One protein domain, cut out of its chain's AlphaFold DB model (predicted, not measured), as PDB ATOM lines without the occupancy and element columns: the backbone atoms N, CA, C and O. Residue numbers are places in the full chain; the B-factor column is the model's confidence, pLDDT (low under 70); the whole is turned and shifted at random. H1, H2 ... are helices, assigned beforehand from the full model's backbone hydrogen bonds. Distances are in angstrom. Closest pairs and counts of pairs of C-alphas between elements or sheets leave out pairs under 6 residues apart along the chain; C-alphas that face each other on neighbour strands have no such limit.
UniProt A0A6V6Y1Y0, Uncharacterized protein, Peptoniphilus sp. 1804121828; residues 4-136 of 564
ATOM      1  N   ILE A   4      67.782  72.213  30.962       76.00
ATOM      2  CA  ILE A   4      67.500  70.865  30.417       76.00
ATOM      3  C   ILE A   4      66.938  70.939  28.984       76.00
ATOM      4  O   ILE A   4      67.174  70.049  28.166       76.00
ATOM      5  N   GLU A   5      66.202  72.005  28.653       75.62
ATOM      6  CA  GLU A   5      65.619  72.191  27.318       75.62
ATOM      7  C   GLU A   5      66.665  72.563  26.253       75.62
ATOM      8  O   GLU A   5      66.405  72.391  25.063       75.62
ATOM      9  N   ALA A   6      67.854  73.006  26.676       79.81
ATOM     10  CA  ALA A   6      68.965  73.418  25.818       79.81
ATOM     11  C   ALA A   6      70.023  72.316  25.592       79.81
ATOM     12  O   ALA A   6      71.029  72.557  24.923       79.81
ATOM     13  N   LEU A   7      69.818  71.107  26.129       86.25
ATOM     14  CA  LEU A   7      70.752  69.993  25.964       86.25
ATOM     15  C   LEU A   7      70.837  69.508  24.509       86.25
ATOM     16  O   LEU A   7      69.827  69.227  23.857       86.25
ATOM     17  N   THR A   8      72.067  69.332  24.025       88.25
ATOM     18  CA  THR A   8      72.351  68.784  22.690       88.25
ATOM     19  C   THR A   8      72.058  67.284  22.613       88.25
ATOM     20  O   THR A   8      72.051  66.573  23.619       88.25
ATOM     21  N   ASP A   9      71.879  66.759  21.398       86.38
ATOM     22  CA  ASP A   9      71.657  65.322  21.190       86.38
ATOM     23  C   ASP A   9      72.825  64.459  21.710       86.38
ATOM     24  O   ASP A   9      72.596  63.370  22.235       86.38
ATOM     25  N   VAL A  10      74.060  64.971  21.645       88.88
ATOM     26  CA  VAL A  10      75.258  64.301  22.181       88.88
ATOM     27  C   VAL A  10      75.219  64.227  23.711       88.88
ATOM     28  O   VAL A  10      75.554  63.194  24.289       88.88
ATOM     29  N   GLN A  11      74.777  65.294  24.379       90.06
ATOM     30  CA  GLN A  11      74.634  65.316  25.839       90.06
ATOM     31  C   GLN A  11      73.514  64.384  26.305       90.06
ATOM     32  O   GLN A  11      73.692  63.646  27.272       90.06
ATOM     33  N   TRP A  12      72.395  64.338  25.578       90.19
ATOM     34  CA  TRP A  12      71.330  63.373  25.853       90.19
ATOM     35  C   TRP A  12      71.795  61.930  25.703       90.19
ATOM     36  O   TRP A  12      71.458  61.096  26.543       90.19
ATOM     37  N   GLN A  13      72.578  61.635  24.664       90.75
ATOM     38  CA  GLN A  13      73.156  60.309  24.477       90.75
ATOM     39  C   GLN A  13      74.078  59.934  25.643       90.75
ATOM     40  O   GLN A  13      73.944  58.842  26.191       90.75
ATOM     41  N   TYR A  14      74.946  60.853  26.074       92.31
ATOM     42  CA  TYR A  14      75.809  60.644  27.235       92.31
ATOM     43  C   TYR A  14      75.002  60.334  28.503       92.31
ATOM     44  O   TYR A  14      75.224  59.291  29.115       92.31
ATOM     45  N   ILE A  15      74.022  61.174  28.859       91.31
ATOM     46  CA  ILE A  15      73.203  60.970  30.067       91.31
ATOM     47  C   ILE A  15      72.493  59.616  30.003       91.31
ATOM     48  O   ILE A  15      72.583  58.834  30.943       91.31
ATOM     49  N   CYS A  16      71.836  59.304  28.880       91.81
ATOM     50  CA  CYS A  16      71.116  58.039  28.732       91.81
ATOM     51  C   CYS A  16      72.036  56.818  28.866       91.81
ATOM     52  O   CYS A  16      71.609  55.814  29.426       91.81
ATOM     53  N   SER A  17      73.289  56.907  28.401       91.12
ATOM     54  CA  SER A  17      74.273  55.821  28.525       91.12
ATOM     55  C   SER A  17      74.758  55.587  29.960       91.12
ATOM     56  O   SER A  17      75.229  54.498  30.285       91.12
ATOM     57  N   LYS A  18      74.644  56.596  30.835       92.75
ATOM     58  CA  LYS A  18      75.055  56.507  32.242       92.75
ATOM     59  C   LYS A  18      73.929  56.058  33.173       92.75
ATOM     60  O   LYS A  18      74.209  55.732  34.321       92.75
ATOM     61  N   ILE A  19      72.678  56.000  32.703       92.75
ATOM     62  CA  ILE A  19      71.545  55.530  33.510       92.75
ATOM     63  C   ILE A  19      71.658  54.013  33.719       92.75
ATOM     64  O   ILE A  19      71.616  53.260  32.742       92.75
ATOM     65  N   PRO A  20      71.704  53.524  34.972       91.56
ATOM     66  CA  PRO A  20      71.640  52.097  35.241       91.56
ATOM     67  C   PRO A  20      70.361  51.480  34.670       91.56
ATOM     68  O   PRO A  20      69.241  51.870  35.018       91.56
ATOM     69  N   ALA A  21      70.508  50.470  33.813       91.44
ATOM     70  CA  ALA A  21      69.384  49.905  33.073       91.44
ATOM     71  C   ALA A  21      68.268  49.353  33.978       91.44
ATOM     72  O   ALA A  21      67.100  49.364  33.588       91.44
ATOM     73  N   TYR A  22      68.596  48.895  35.191       92.44
ATOM     74  CA  TYR A  22      67.602  48.407  36.149       92.44
ATOM     75  C   TYR A  22      66.619  49.503  36.596       92.44
ATOM     76  O   TYR A  22      65.437  49.200  36.756       92.44
ATOM     77  N   LEU A  23      67.058  50.763  36.727       92.75
ATOM     78  CA  LEU A  23      66.195  51.884  37.124       92.75
ATOM     79  C   LEU A  23      65.157  52.192  36.045       92.75
ATOM     80  O   LEU A  23      63.966  52.311  36.330       92.75
ATOM     81  N   ALA A  24      65.591  52.248  34.786       91.75
ATOM     82  CA  ALA A  24      64.688  52.457  33.659       91.75
ATOM     83  C   ALA A  24      63.739  51.263  33.459       91.75
ATOM     84  O   ALA A  24      62.544  51.456  33.239       91.75
ATOM     85  N   LYS A  25      64.227  50.020  33.610       93.12
ATOM     86  CA  LYS A  25      63.377  48.813  33.575       93.12
ATOM     87  C   LYS A  25      62.310  48.846  34.669       93.12
ATOM     88  O   LYS A  25      61.163  48.492  34.400       93.12
ATOM     89  N   ASP A  26      62.663  49.251  35.888       93.50
ATOM     90  CA  ASP A  26      61.711  49.388  36.993       93.50
ATOM     91  C   ASP A  26      60.650  50.460  36.696       93.50
ATOM     92  O   ASP A  26      59.452  50.199  36.821       93.50
ATOM     93  N   PHE A  27      61.065  51.620  36.176       93.88
ATOM     94  CA  PHE A  27      60.146  52.678  35.754       93.88
ATOM     95  C   PHE A  27      59.175  52.211  34.653       93.88
ATOM     96  O   PHE A  27      57.961  52.375  34.781       93.88
ATOM     97  N   PHE A  28      59.670  51.545  33.606       94.19
ATOM     98  CA  PHE A  28      58.825  50.999  32.537       94.19
ATOM     99  C   PHE A  28      57.844  49.929  33.044       94.19
ATOM    100  O   PHE A  28      56.711  49.857  32.568       94.19
ATOM    101  N   ASN A  29      58.247  49.111  34.023       91.19
ATOM    102  CA  ASN A  29      57.361  48.118  34.641       91.19
ATOM    103  C   ASN A  29      56.242  48.757  35.469       91.19
ATOM    104  O   ASN A  29      55.134  48.223  35.488       91.19
ATOM    105  N   LYS A  30      56.514  49.882  36.142       92.81
ATOM    106  CA  LYS A  30      55.505  50.640  36.904       92.81
ATOM    107  C   LYS A  30      54.474  51.317  35.993       92.81
ATOM    108  O   LYS A  30      53.338  51.523  36.412       92.81
ATOM    109  N   HIS A  31      54.835  51.580  34.737       90.88
ATOM    110  CA  HIS A  31      53.992  52.260  33.749       90.88
ATOM    111  C   HIS A  31      53.848  51.452  32.439       90.88
ATOM    112  O   HIS A  31      54.255  51.898  31.362       90.88
ATOM    113  N   PRO A  32      53.239  50.252  32.484       89.19
ATOM    114  CA  PRO A  32      53.251  49.321  31.357       89.19
ATOM    115  C   PRO A  32      52.437  49.815  30.155       89.19
ATOM    116  O   PRO A  32      52.781  49.496  29.021       89.19
ATOM    117  N   LYS A  33      51.365  50.589  30.374       89.12
ATOM    118  CA  LYS A  33      50.529  51.131  29.287       89.12
ATOM    119  C   LYS A  33      51.291  52.166  28.457       89.12
ATOM    120  O   LYS A  33      51.262  52.098  27.230       89.12
ATOM    121  N   ASP A  34      52.001  53.068  29.127       90.69
ATOM    122  CA  ASP A  34      52.809  54.103  28.484       90.69
ATOM    123  C   ASP A  34      54.036  53.498  27.793       90.69
ATOM    124  O   ASP A  34      54.349  53.859  26.660       90.69
ATOM    125  N   PHE A  35      54.662  52.487  28.404       91.50
ATOM    126  CA  PHE A  35      55.757  51.749  27.775       91.50
ATOM    127  C   PHE A  35      55.310  50.963  26.523       91.50
ATOM    128  O   PHE A  35      55.951  51.069  25.479       91.50
ATOM    129  N   GLN A  36      54.186  50.231  26.572       89.75
ATOM    130  CA  GLN A  36      53.659  49.488  25.409       89.75
ATOM    131  C   GLN A  36      53.225  50.399  24.252       89.75
ATOM    132  O   GLN A  36      53.186  49.958  23.101       89.75
ATOM    133  N   ARG A  37      52.900  51.669  24.531       90.06
ATOM    134  CA  ARG A  37      52.654  52.676  23.490       90.06
ATOM    135  C   ARG A  37      53.922  52.967  22.681       90.06
ATOM    136  O   ARG A  37      53.812  53.179  21.476       90.06
ATOM    137  N   LEU A  38      55.084  52.974  23.333       87.00
ATOM    138  CA  LEU A  38      56.375  53.293  22.721       87.00
ATOM    139  C   LEU A  38      57.022  52.089  22.035       87.00
ATOM    140  O   LEU A  38      57.457  52.203  20.892       87.00
ATOM    141  N   GLU A  39      57.058  50.937  22.706       86.56
ATOM    142  CA  GLU A  39      57.731  49.726  22.222       86.56
ATOM    143  C   GLU A  39      56.782  48.523  22.276       86.56
ATOM    144  O   GLU A  39      56.677  47.807  23.277       86.56
ATOM    145  N   LYS A  40      56.062  48.296  21.172       83.06
ATOM    146  CA  LYS A  40      55.101  47.192  21.055       83.06
ATOM    147  C   LYS A  40      55.816  45.844  20.996       83.06
ATOM    148  O   LYS A  40      56.759  45.664  20.233       83.06
ATOM    149  N   GLY A  41      55.304  44.870  21.746       80.12
ATOM    150  CA  GLY A  41      55.765  43.476  21.682       80.12
ATOM    151  C   GLY A  41      56.960  43.143  22.581       80.12
ATOM    152  O   GLY A  41      57.316  41.973  22.688       80.12
ATOM    153  N   PHE A  42      57.530  44.122  23.291       85.19
ATOM    154  CA  PHE A  42      58.587  43.898  24.281       85.19
ATOM    155  C   PHE A  42      58.047  43.976  25.711       85.19
ATOM    156  O   PHE A  42      57.134  44.744  26.011       85.19
ATOM    157  N   ARG A  43      58.628  43.199  26.633       85.44
ATOM    158  CA  ARG A  43      58.407  43.362  28.080       85.44
ATOM    159  C   ARG A  43      59.570  44.150  28.673       85.44
ATOM    160  O   ARG A  43      60.721  43.818  28.400       85.44
ATOM    161  N   ALA A  44      59.298  45.119  29.546       85.94
ATOM    162  CA  ALA A  44      60.335  45.962  30.147       85.94
ATOM    163  C   ALA A  44      61.464  45.159  30.831       85.94
ATOM    164  O   ALA A  44      62.636  45.450  30.616       85.94
ATOM    165  N   LYS A  45      61.147  44.080  31.567       86.38
ATOM    166  CA  LYS A  45      62.163  43.200  32.195       86.38
ATOM    167  C   LYS A  45      63.057  42.437  31.208       86.38
ATOM    168  O   LYS A  45      64.138  42.018  31.595       86.38
ATOM    169  N   SER A  46      62.607  42.230  29.969       87.69
ATOM    170  CA  SER A  46      63.343  41.457  28.954       87.69
ATOM    171  C   SER A  46      64.329  42.288  28.131       87.69
ATOM    172  O   SER A  46      65.036  41.737  27.294       87.69
ATOM    173  N   LEU A  47      64.376  43.605  28.346       89.81
ATOM    174  CA  LEU A  47      65.295  44.483  27.632       89.81
ATOM    175  C   LEU A  47      66.736  44.242  28.103       89.81
ATOM    176  O   LEU A  47      67.004  44.174  29.303       89.81
ATOM    177  N   SER A  48      67.678  44.158  27.170       91.25
ATOM    178  CA  SER A  48      69.110  44.310  27.459       91.25
ATOM    179  C   SER A  48      69.443  45.767  27.786       91.25
ATOM    180  O   SER A  48      68.695  46.680  27.433       91.25
ATOM    181  N   ASP A  49      70.580  46.005  28.433       90.44
ATOM    182  CA  ASP A  49      70.977  47.351  28.864       90.44
ATOM    183  C   ASP A  49      71.148  48.302  27.670       90.44
ATOM    184  O   ASP A  49      70.653  49.426  27.689       90.44
ATOM    185  N   ARG A  50      71.679  47.790  26.552       90.69
ATOM    186  CA  ARG A  50      71.766  48.525  25.282       90.69
ATOM    187  C   ARG A  50      70.395  48.851  24.678       90.69
ATOM    188  O   ARG A  50      70.222  49.899  24.062       90.69
ATOM    189  N   GLN A  51      69.407  47.961  24.811       90.06
ATOM    190  CA  GLN A  51      68.043  48.250  24.352       90.06
ATOM    191  C   GLN A  51      67.390  49.336  25.204       90.06
ATOM    192  O   GLN A  51      66.715  50.200  24.653       90.06
ATOM    193  N   VAL A  52      67.614  49.317  26.521       91.25
ATOM    194  CA  VAL A  52      67.140  50.368  27.428       91.25
ATOM    195  C   VAL A  52      67.735  51.720  27.046       91.25
ATOM    196  O   VAL A  52      66.977  52.659  26.827       91.25
ATOM    197  N   GLU A  53      69.057  51.801  26.887       92.31
ATOM    198  CA  GLU A  53      69.742  53.024  26.454       92.31
ATOM    199  C   GLU A  53      69.155  53.559  25.138       92.31
ATOM    200  O   GLU A  53      68.746  54.718  25.055       92.31
ATOM    201  N   ASN A  54      69.014  52.694  24.126       90.69
ATOM    202  CA  ASN A  54      68.450  53.074  22.830       90.69
ATOM    203  C   ASN A  54      67.016  53.609  22.938       90.69
ATOM    204  O   ASN A  54      66.671  54.567  22.248       90.69
ATOM    205  N   ILE A  55      66.177  53.002  23.784       91.81
ATOM    206  CA  ILE A  55      64.794  53.445  24.013       91.81
ATOM    207  C   ILE A  55      64.787  54.835  24.647       91.81
ATOM    208  O   ILE A  55      64.062  55.712  24.170       91.81
ATOM    209  N   LEU A  56      65.616  55.051  25.673       93.38
ATOM    210  CA  LEU A  56      65.738  56.341  26.352       93.38
ATOM    211  C   LEU A  56      66.188  57.437  25.379       93.38
ATOM    212  O   LEU A  56      65.547  58.483  25.307       93.38
ATOM    213  N   VAL A  57      67.212  57.176  24.559       91.50
ATOM    214  CA  VAL A  57      67.713  58.141  23.566       91.50
ATOM    215  C   VAL A  57      66.676  58.412  22.475       91.50
ATOM    216  O   VAL A  57      66.403  59.572  22.147       91.50
ATOM    217  N   ARG A  58      66.082  57.360  21.896       90.81
ATOM    218  CA  ARG A  58      65.152  57.464  20.759       90.81
ATOM    219  C   ARG A  58      63.876  58.207  21.131       90.81
ATOM    220  O   ARG A  58      63.431  59.066  20.374       90.81
ATOM    221  N   HIS A  59      63.314  57.893  22.294       91.94
ATOM    222  CA  HIS A  59      62.027  58.420  22.749       91.94
ATOM    223  C   HIS A  59      62.172  59.551  23.776       91.94
ATOM    224  O   HIS A  59      61.188  59.923  24.400       91.94
ATOM    225  N   ARG A  60      63.359  60.162  23.918       88.69
ATOM    226  CA  ARG A  60      63.652  61.239  24.895       88.69
ATOM    227  C   ARG A  60      62.681  62.426  24.882       88.69
ATOM    228  O   ARG A  60      62.530  63.112  25.886       88.69
ATOM    229  N   ARG A  61      62.046  62.696  23.734       87.81
ATOM    230  CA  ARG A  61      61.069  63.786  23.566       87.81
ATOM    231  C   ARG A  61      59.635  63.372  23.910       87.81
ATOM    232  O   ARG A  61      58.782  64.248  24.023       87.81
ATOM    233  N   ASP A  62      59.358  62.076  24.069       91.94
ATOM    234  CA  ASP A  62      58.047  61.608  24.519       91.94
ATOM    235  C   ASP A  62      57.835  62.004  25.990       91.94
ATOM    236  O   ASP A  62      58.744  61.794  26.799       91.94
ATOM    237  N   PRO A  63      56.662  62.546  26.374       89.88
ATOM    238  CA  PRO A  63      56.409  62.994  27.742       89.88
ATOM    239  C   PRO A  63      56.696  61.936  28.814       89.88
ATOM    240  O   PRO A  63      57.184  62.279  29.887       89.88
ATOM    241  N   PHE A  64      56.441  60.657  28.520       92.44
ATOM    242  CA  PHE A  64      56.659  59.559  29.461       92.44
ATOM    243  C   PHE A  64      58.145  59.366  29.789       92.44
ATOM    244  O   PHE A  64      58.527  59.301  30.957       92.44
ATOM    245  N   ILE A  65      58.994  59.326  28.759       92.62
ATOM    246  CA  ILE A  65      60.446  59.181  28.918       92.62
ATOM    247  C   ILE A  65      61.062  60.477  29.438       92.62
ATOM    248  O   ILE A  65      61.947  60.446  30.289       92.62
ATOM    249  N   ARG A  66      60.565  61.628  28.976       90.69
ATOM    250  CA  ARG A  66      61.073  62.940  29.375       90.69
ATOM    251  C   ARG A  66      60.938  63.174  30.879       90.69
ATOM    252  O   ARG A  66      61.889  63.651  31.487       90.69
ATOM    253  N   ILE A  67      59.808  62.804  31.487       91.38
ATOM    254  CA  ILE A  67      59.606  62.922  32.943       91.38
ATOM    255  C   ILE A  67      60.617  62.063  33.713       91.38
ATOM    256  O   ILE A  67      61.190  62.530  34.692       91.38
ATOM    257  N   PHE A  68      60.858  60.828  33.268       93.94
ATOM    258  CA  PHE A  68      61.849  59.948  33.890       93.94
ATOM    259  C   PHE A  68      63.261  60.526  33.813       93.94
ATOM    260  O   PHE A  68      63.954  60.573  34.824       93.94
ATOM    261  N   LEU A  69      63.665  60.996  32.631       92.44
ATOM    262  CA  LEU A  69      64.992  61.566  32.419       92.44
ATOM    263  C   LEU A  69      65.209  62.833  33.252       92.44
ATOM    264  O   LEU A  69      66.252  62.959  33.883       92.44
ATOM    265  N   ILE A  70      64.225  63.739  33.295       90.69
ATOM    266  CA  ILE A  70      64.292  64.949  34.128       90.69
ATOM    267  C   ILE A  70      64.452  64.561  35.594       90.69
ATOM    268  O   ILE A  70      65.389  65.012  36.240       90.69
ATOM    269  N   ARG A  71      63.594  63.667  36.093       91.38
ATOM    270  CA  ARG A  71      63.635  63.245  37.494       91.38
ATOM    271  C   ARG A  71      64.949  62.555  37.858       91.38
ATOM    272  O   ARG A  71      65.455  62.757  38.952       91.38
ATOM    273  N   PHE A  72      65.493  61.732  36.963       92.69
ATOM    274  CA  PHE A  72      66.789  61.090  37.174       92.69
ATOM    275  C   PHE A  72      67.910  62.128  37.286       92.69
ATOM    276  O   PHE A  72      68.688  62.080  38.229       92.69
ATOM    277  N   ILE A  73      67.952  63.097  36.367       91.12
ATOM    278  CA  ILE A  73      68.936  64.187  36.397       91.12
ATOM    279  C   ILE A  73      68.791  65.021  37.675       91.12
ATOM    280  O   ILE A  73      69.795  65.343  38.296       91.12
ATOM    281  N   GLU A  74      67.564  65.355  38.080       89.81
ATOM    282  CA  GLU A  74      67.300  66.108  39.312       89.81
ATOM    283  C   GLU A  74      67.838  65.374  40.545       89.81
ATOM    284  O   GLU A  74      68.511  65.996  41.358       89.81
ATOM    285  N   ILE A  75      67.621  64.058  40.644       89.31
ATOM    286  CA  ILE A  75      68.145  63.230  41.743       89.31
ATOM    287  C   ILE A  75      69.679  63.197  41.734       89.31
ATOM    288  O   ILE A  75      70.301  63.325  42.787       89.31
ATOM    289  N   GLU A  76      70.302  63.034  40.565       90.38
ATOM    290  CA  GLU A  76      71.766  63.019  40.439       90.38
ATOM    291  C   GLU A  76      72.385  64.366  40.823       90.38
ATOM    292  O   GLU A  76      73.412  64.413  41.496       90.38
ATOM    293  N   ILE A  77      71.749  65.473  40.437       88.75
ATOM    294  CA  ILE A  77      72.181  66.818  40.827       88.75
ATOM    295  C   ILE A  77      71.994  67.017  42.327       88.75
ATOM    296  O   ILE A  77      72.935  67.441  42.992       88.75
ATOM    297  N   GLU A  78      70.826  66.661  42.864       88.06
ATOM    298  CA  GLU A  78      70.532  66.744  44.294       88.06
ATOM    299  C   GLU A  78      71.597  65.990  45.102       88.06
ATOM    300  O   GLU A  78      72.180  66.566  46.021       88.06
ATOM    301  N   HIS A  79      71.941  64.758  44.716       86.06
ATOM    302  CA  HIS A  79      72.972  63.952  45.379       86.06
ATOM    303  C   HIS A  79      74.320  64.682  45.483       86.06
ATOM    304  O   HIS A  79      74.969  64.658  46.531       86.06
ATOM    305  N   ILE A  80      74.717  65.386  44.424       86.94
ATOM    306  CA  ILE A  80      75.969  66.148  44.378       86.94
ATOM    307  C   ILE A  80      75.865  67.418  45.234       86.94
ATOM    308  O   ILE A  80      76.788  67.722  45.984       86.94
ATOM    309  N   THR A  81      74.741  68.139  45.173       80.88
ATOM    310  CA  THR A  81      74.596  69.482  45.767       80.88
ATOM    311  C   THR A  81      74.135  69.511  47.232       80.88
ATOM    312  O   THR A  81      74.232  70.553  47.874       80.88
ATOM    313  N   THR A  82      73.625  68.406  47.790       74.44
ATOM    314  CA  THR A  82      72.833  68.403  49.048       74.44
ATOM    315  C   THR A  82      73.573  68.778  50.348       74.44
ATOM    316  O   THR A  82      72.945  68.854  51.394       74.44
ATOM    317  N   THR A  83      74.860  69.119  50.352       61.97
ATOM    318  CA  THR A  83      75.538  69.608  51.581       61.97
ATOM    319  C   THR A  83      76.782  70.448  51.270       61.97
ATOM    320  O   THR A  83      77.747  70.417  52.015       61.97
ATOM    321  N   SER A  84      76.799  71.190  50.162       59.69
ATOM    322  CA  SER A  84      77.940  72.054  49.813       59.69
ATOM    323  C   SER A  84      77.754  73.449  50.429       59.69
ATOM    324  O   SER A  84      77.185  74.337  49.796       59.69
ATOM    325  N   GLY A  85      78.157  73.627  51.690       54.34
ATOM    326  CA  GLY A  85      77.868  74.807  52.511       54.34
ATOM    327  C   GLY A  85      79.101  75.521  53.080       54.34
ATOM    328  O   GLY A  85      79.264  75.572  54.289       54.34
ATOM    329  N   GLN A  86      79.915  76.153  52.226       53.44
ATOM    330  CA  GLN A  86      80.970  77.124  52.580       53.44
ATOM    331  C   GLN A  86      82.015  76.730  53.665       53.44
ATOM    332  O   GLN A  86      82.384  77.574  54.485       53.44
ATOM    333  N   GLN A  87      82.587  75.520  53.627       55.53
ATOM    334  CA  GLN A  87      83.861  75.163  54.291       55.53
ATOM    335  C   GLN A  87      84.819  74.396  53.350       55.53
ATOM    336  O   GLN A  87      84.397  73.857  52.334       55.53
ATOM    337  N   GLU A  88      86.130  74.363  53.641       54.41
ATOM    338  CA  GLU A  88      87.129  73.654  52.807       54.41
ATOM    339  C   GLU A  88      86.845  72.141  52.686       54.41
ATOM    340  O   GLU A  88      87.016  71.581  51.603       54.41
ATOM    341  N   GLU A  89      86.305  71.513  53.739       56.56
ATOM    342  CA  GLU A  89      85.844  70.110  53.750       56.56
ATOM    343  C   GLU A  89      84.675  69.854  52.772       56.56
ATOM    344  O   GLU A  89      84.494  68.733  52.290       56.56
ATOM    345  N   ASP A  90      83.923  70.892  52.379       67.44
ATOM    346  CA  ASP A  90      82.821  70.745  51.421       67.44
ATOM    347  C   ASP A  90      83.310  70.511  49.996       67.44
ATOM    348  O   ASP A  90      82.611  69.867  49.214       67.44
ATOM    349  N   TYR A  91      84.493  71.022  49.632       74.56
ATOM    350  CA  TYR A  91      85.033  70.830  48.287       74.56
ATOM    351  C   TYR A  91      85.508  69.394  48.071       74.56
ATOM    352  O   TYR A  91      85.340  68.870  46.972       74.56
ATOM    353  N   GLU A  92      86.053  68.742  49.099       77.75
ATOM    354  CA  GLU A  92      86.472  67.337  49.029       77.75
ATOM    355  C   GLU A  92      85.264  66.409  48.881       77.75
ATOM    356  O   GLU A  92      85.210  65.632  47.929       77.75
ATOM    357  N   ILE A  93      84.243  66.571  49.732       81.12
ATOM    358  CA  ILE A  93      82.982  65.810  49.650       81.12
ATOM    359  C   ILE A  93      82.286  66.056  48.305       81.12
ATOM    360  O   ILE A  93      81.699  65.152  47.704       81.12
ATOM    361  N   TYR A  94      82.342  67.289  47.805       84.38
ATOM    362  CA  TYR A  94      81.782  67.645  46.510       84.38
ATOM    363  C   TYR A  94      82.539  66.988  45.347       84.38
ATOM    364  O   TYR A  94      81.902  66.439  44.449       84.38
ATOM    365  N   ILE A  95      83.877  66.981  45.375       87.69
ATOM    366  CA  ILE A  95      84.709  66.267  44.396       87.69
ATOM    367  C   ILE A  95      84.431  64.765  44.459       87.69
ATOM    368  O   ILE A  95      84.254  64.158  43.405       87.69
ATOM    369  N   GLU A  96      84.338  64.178  45.653       85.38
ATOM    370  CA  GLU A  96      84.020  62.763  45.866       85.38
ATOM    371  C   GLU A  96      82.676  62.401  45.216       85.38
ATOM    372  O   GLU A  96      82.619  61.560  44.314       85.38
ATOM    373  N   ARG A  97      81.597  63.106  45.573       87.56
ATOM    374  CA  ARG A  97      80.251  62.855  45.030       87.56
ATOM    375  C   ARG A  97      80.168  63.093  43.530       87.56
ATOM    376  O   ARG A  97      79.544  62.312  42.812       87.56
ATOM    377  N   LEU A  98      80.796  64.160  43.039       88.44
ATOM    378  CA  LEU A  98      80.847  64.454  41.612       88.44
ATOM    379  C   LEU A  98      81.675  63.394  40.870       88.44
ATOM    380  O   LEU A  98      81.325  63.038  39.741       88.44
ATOM    381  N   SER A  99      82.712  62.839  41.504       88.94
ATOM    382  CA  SER A  99      83.498  61.732  40.964       88.94
ATOM    383  C   SER A  99      82.681  60.448  40.838       88.94
ATOM    384  O   SER A  99      82.755  59.800  39.796       88.94
ATOM    385  N   ASP A 100      81.808  60.140  41.792       85.94
ATOM    386  CA  ASP A 100      80.933  58.964  41.725       85.94
ATOM    387  C   ASP A 100      79.657  59.182  40.890       85.94
ATOM    388  O   ASP A 100      78.945  58.229  40.572       85.94
ATOM    389  N   SER A 101      79.387  60.418  40.463       89.25
ATOM    390  CA  SER A 101      78.207  60.754  39.663       89.25
ATOM    391  C   SER A 101      78.319  60.401  38.175       89.25
ATOM    392  O   SER A 101      79.412  60.228  37.601       89.25
ATOM    393  N   ILE A 102      77.170  60.452  37.489       89.56
ATOM    394  CA  ILE A 102      77.103  60.359  36.024       89.56
ATOM    395  C   ILE A 102      77.862  61.481  35.305       89.56
ATOM    396  O   ILE A 102      78.143  61.341  34.119       89.56
ATOM    397  N   PHE A 103      78.188  62.595  35.963       90.69
ATOM    398  CA  PHE A 103      78.832  63.757  35.337       90.69
ATOM    399  C   PHE A 103      80.358  63.733  35.430       90.69
ATOM    400  O   PHE A 103      81.027  64.600  34.879       90.69
ATOM    401  N   SER A 104      80.928  62.719  36.073       88.19
ATOM    402  CA  SER A 104      82.368  62.603  36.320       88.19
ATOM    403  C   SER A 104      83.268  62.666  35.071       88.19
ATOM    404  O   SER A 104      84.426  63.067  35.172       88.19
ATOM    405  N   GLU A 105      82.761  62.308  33.884       87.50
ATOM    406  CA  GLU A 105      83.482  62.443  32.600       87.50
ATOM    407  C   GLU A 105      83.093  63.712  31.812       87.50
ATOM    408  O   GLU A 105      83.748  64.055  30.823       87.50
ATOM    409  N   LYS A 106      82.033  64.408  32.238       88.62
ATOM    410  CA  LYS A 106      81.418  65.584  31.600       88.62
ATOM    411  C   LYS A 106      80.998  66.610  32.657       88.62
ATOM    412  O   LYS A 106      79.817  66.858  32.880       88.62
ATOM    413  N   VAL A 107      81.988  67.187  33.331       88.81
ATOM    414  CA  VAL A 107      81.793  68.163  34.419       88.81
ATOM    415  C   VAL A 107      81.150  69.459  33.914       88.81
ATOM    416  O   VAL A 107      80.334  70.068  34.596       88.81
ATOM    417  N   ASP A 108      81.469  69.848  32.683       88.75
ATOM    418  CA  ASP A 108      80.841  70.956  31.965       88.75
ATOM    419  C   ASP A 108      79.317  70.798  31.853       88.75
ATOM    420  O   ASP A 108      78.577  71.761  32.037       88.75
ATOM    421  N   LEU A 109      78.845  69.572  31.610       89.25
ATOM    422  CA  LEU A 109      77.419  69.259  31.543       89.25
ATOM    423  C   LEU A 109      76.722  69.425  32.901       89.25
ATOM    424  O   LEU A 109      75.576  69.865  32.935       89.25
ATOM    425  N   PHE A 110      77.397  69.099  34.006       89.25
ATOM    426  CA  PHE A 110      76.855  69.321  35.347       89.25
ATOM    427  C   PHE A 110      76.624  70.815  35.613       89.25
ATOM    428  O   PHE A 110      75.501  71.204  35.927       89.25
ATOM    429  N   TYR A 111      77.644  71.655  35.399       88.25
ATOM    430  CA  TYR A 111      77.531  73.104  35.613       88.25
ATOM    431  C   TYR A 111      76.503  73.753  34.686       88.25
ATOM    432  O   TYR A 111      75.689  74.561  35.131       88.25
ATOM    433  N   GLN A 112      76.446  73.301  33.427       88.31
ATOM    434  CA  GLN A 112      75.389  73.706  32.506       88.31
ATOM    435  C   GLN A 112      74.001  73.421  33.093       88.31
ATOM    436  O   GLN A 112      73.113  74.268  32.997       88.31
ATOM    437  N   LEU A 113      73.783  72.242  33.678       87.75
ATOM    438  CA  LEU A 113      72.474  71.838  34.190       87.75
ATOM    439  C   LEU A 113      72.041  72.630  35.423       87.75
ATOM    440  O   LEU A 113      70.863  72.974  35.505       87.75
ATOM    441  N   ILE A 114      72.965  72.961  36.326       87.00
ATOM    442  CA  ILE A 114      72.679  73.800  37.502       87.00
ATOM    443  C   ILE A 114      72.648  75.305  37.194       87.00
ATOM    444  O   ILE A 114      72.434  76.102  38.100       87.00
ATOM    445  N   GLU A 115      72.787  75.686  35.919       84.75
ATOM    446  CA  GLU A 115      72.760  77.079  35.450       84.75
ATOM    447  C   GLU A 115      73.917  77.928  36.023       84.75
ATOM    448  O   GLU A 115      73.788  79.137  36.206       84.75
ATOM    449  N   GLU A 116      75.075  77.296  36.251       83.88
ATOM    450  CA  GLU A 116      76.325  77.958  36.632       83.88
ATOM    451  C   GLU A 116      77.298  78.029  35.443       83.88
ATOM    452  O   GLU A 116      77.458  77.074  34.682       83.88
ATOM    453  N   GLU A 117      77.998  79.160  35.302       84.56
ATOM    454  CA  GLU A 117      78.973  79.400  34.228       84.56
ATOM    455  C   GLU A 117      80.397  79.574  34.789       84.56
ATOM    456  O   GLU A 117      80.942  80.684  34.795       84.56
ATOM    457  N   PRO A 118      81.030  78.502  35.299       83.88
ATOM    458  CA  PRO A 118      82.408  78.580  35.760       83.88
ATOM    459  C   PRO A 118      83.389  78.767  34.596       83.88
ATOM    460  O   PRO A 118      83.112  78.430  33.441       83.88
ATOM    461  N   SER A 119      84.590  79.263  34.907       89.19
ATOM    462  CA  SER A 119      85.644  79.422  33.904       89.19
ATOM    463  C   SER A 119      86.093  78.074  33.327       89.19
ATOM    464  O   SER A 119      86.015  77.020  33.968       89.19
ATOM    465  N   LYS A 120      86.626  78.100  32.104       87.31
ATOM    466  CA  LYS A 120      87.159  76.899  31.447       87.31
ATOM    467  C   LYS A 120      88.299  76.277  32.259       87.31
ATOM    468  O   LYS A 120      88.419  75.054  32.317       87.31
ATOM    469  N   GLU A 121      89.110  77.115  32.895       87.38
ATOM    470  CA  GLU A 121      90.197  76.724  33.789       87.38
ATOM    471  C   GLU A 121      89.659  75.973  35.013       87.38
ATOM    472  O   GLU A 121      90.214  74.940  35.389       87.38
ATOM    473  N   TYR A 122      88.543  76.431  35.590       87.31
ATOM    474  CA  TYR A 122      87.904  75.775  36.728       87.31
ATOM    475  C   TYR A 122      87.347  74.393  36.360       87.31
ATOM    476  O   TYR A 122      87.615  73.420  37.061       87.31
ATOM    477  N   ILE A 123      86.663  74.261  35.215       87.38
ATOM    478  CA  ILE A 123      86.168  72.959  34.725       87.38
ATOM    479  C   ILE A 123      87.330  71.976  34.499       87.38
ATOM    480  O   ILE A 123      87.226  70.794  34.834       87.38
ATOM    481  N   GLN A 124      88.452  72.447  33.943       88.44
ATOM    482  CA  GLN A 124      89.640  71.612  33.738       88.44
ATOM    483  C   GLN A 124      90.265  71.156  35.057       88.44
ATOM    484  O   GLN A 124      90.612  69.978  35.184       88.44
ATOM    485  N   LEU A 125      90.382  72.066  36.029       88.69
ATOM    486  CA  LEU A 125      90.892  71.770  37.364       88.69
ATOM    487  C   LEU A 125      89.997  70.756  38.084       88.69
ATOM    488  O   LEU A 125      90.493  69.736  38.556       88.69
ATOM    489  N   MET A 126      88.682  70.981  38.082       86.56
ATOM    490  CA  MET A 126      87.696  70.086  38.692       86.56
ATOM    491  C   MET A 126      87.713  68.701  38.031       86.56
ATOM    492  O   MET A 126      87.775  67.675  38.705       86.56
ATOM    493  N   GLY A 127      87.777  68.650  36.698       87.25
ATOM    494  CA  GLY A 127      87.925  67.393  35.966       87.25
ATOM    495  C   GLY A 127      89.227  66.648  36.287       87.25
ATOM    496  O   GLY A 127      89.246  65.417  36.276       87.25
ATOM    497  N   ALA A 128      90.323  67.357  36.574       88.44
ATOM    498  CA  ALA A 128      91.569  66.738  37.027       88.44
ATOM    499  C   ALA A 128      91.465  66.216  38.469       88.44
ATOM    500  O   ALA A 128      91.922  65.102  38.730       88.44
ATOM    501  N   ALA A 129      90.823  66.972  39.365       89.06
ATOM    502  CA  ALA A 129      90.575  66.572  40.747       89.06
ATOM    503  C   ALA A 129      89.717  65.298  40.825       89.06
ATOM    504  O   ALA A 129      90.128  64.326  41.446       89.06
ATOM    505  N   ILE A 130      88.613  65.235  40.076       90.31
ATOM    506  CA  ILE A 130      87.738  64.053  39.985       90.31
ATOM    507  C   ILE A 130      88.484  62.812  39.486       90.31
ATOM    508  O   ILE A 130      88.313  61.719  40.023       90.31
ATOM    509  N   ARG A 131      89.316  62.947  38.442       89.31
ATOM    510  CA  ARG A 131      90.102  61.811  37.929       89.31
ATOM    511  C   ARG A 131      91.093  61.298  38.967       89.31
ATOM    512  O   ARG A 131      91.283  60.088  39.070       89.31
ATOM    513  N   ARG A 132      91.727  62.213  39.704       89.25
ATOM    514  CA  ARG A 132      92.637  61.866  40.795       89.25
ATOM    515  C   ARG A 132      91.892  61.148  41.918       89.25
ATOM    516  O   ARG A 132      92.388  60.120  42.364       89.25
ATOM    517  N   GLU A 133      90.715  61.640  42.297       89.56
ATOM    518  CA  GLU A 133      89.887  61.031  43.339       89.56
ATOM    519  C   GLU A 133      89.489  59.606  42.960       89.56
ATOM    520  O   GLU A 133      89.885  58.663  43.636       89.56
ATOM    521  N   LYS A 134      88.890  59.404  41.776       86.94
ATOM    522  CA  LYS A 134      88.556  58.059  41.270       86.94
ATOM    523  C   LYS A 134      89.727  57.082  41.311       86.94
ATOM    524  O   LYS A 134      89.555  55.905  41.643       86.94
ATOM    525  N   HIS A 135      90.906  57.546  40.904       88.31
ATOM    526  CA  HIS A 135      92.110  56.728  40.902       88.31
ATOM    527  C   HIS A 135      92.527  56.359  42.330       88.31
ATOM    528  O   HIS A 135      92.803  55.192  42.600       88.31
ATOM    529  N   TYR A 136      92.511  57.322  43.252       88.81
ATOM    530  CA  TYR A 136      92.829  57.108  44.661       88.81
ATOM    531  C   TYR A 136      91.842  56.150  45.344       88.81
ATOM    532  O   TYR A 136      92.266  55.160  45.940       88.81
TER     533      TYR A 136
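AT A GLANCE: This is residues 4 to 136 of the 564 residues of an uncharacterized protein of Peptoniphilus sp. 1804121828 (UniProt A0A6V6Y1Y0). Two groups of crossed helices, H1 to H4 at one end and H6 to H8 at the other, are bridged by the long helix H5. H6 folds back from the end of H5 as a helical hairpin and crosses H8; at its turn, residues 85 to 90 stick out. The printed part has 133 residues with eight named helices, H1 to H8 in order, and no named strand: all helix. It is only just compact, close to loose, with a radius of gyration of the C-alphas of 16.6 A and spans of 52 by 29 by 23 A.

HOW THE PARTS SIT: H1 (residues 9 to 18) touches H4 (residues 49 to 58), opposite ways at a shallow tilt of 28 degrees; the closest C-alphas, Cys 16 and Glu 53, are 5.7 A apart. H2 (residues 21 to 30) touches H4 at a steep tilt of 67 degrees, closest at C-alphas 21 and 49, 5.2 A. H3 (residues 32 to 38) touches H2 only just and only at the corner, with 3 pairs of C-alphas within 8 A, closest Phe 28 and Phe 35, 5.7 A. H5 (residues 63 to 81) touches H6 (residues 88 to 100) with residues 79 to 81 alone, closest C-alphas 80 and 97, 5.4 A. H8 (residues 120 to 136) is about perpendicular to H6 at 74 degrees and touches it, closest C-alphas 99 and 130, 4.9 A. H7 (residues 107 to 113) touches H8, closest C-alphas 108 and 123, 6.3 A. O i to N i+4 pairs are within hydrogen-bond range throughout H1, H2, H4, H7 and H8, and in 2 of 3 in H3, 14 of 15 in H5 and 8 of 9 in H6.

IN THESE COORDINATES: H1 begins at C-alpha 9 (71.657, 65.322, 21.190). H5 is 26.4 A long, H8 24.5 A and H6 19.4 A. H8 ends at C-alpha 136 (92.829, 57.108, 44.661).

THE WHOLE: The C-alphas farthest apart, Gly 41 and Glu 88, are 53.5 A apart. The printed part has no cut and no long link. Residues 83 to 90 have pLDDT under 70.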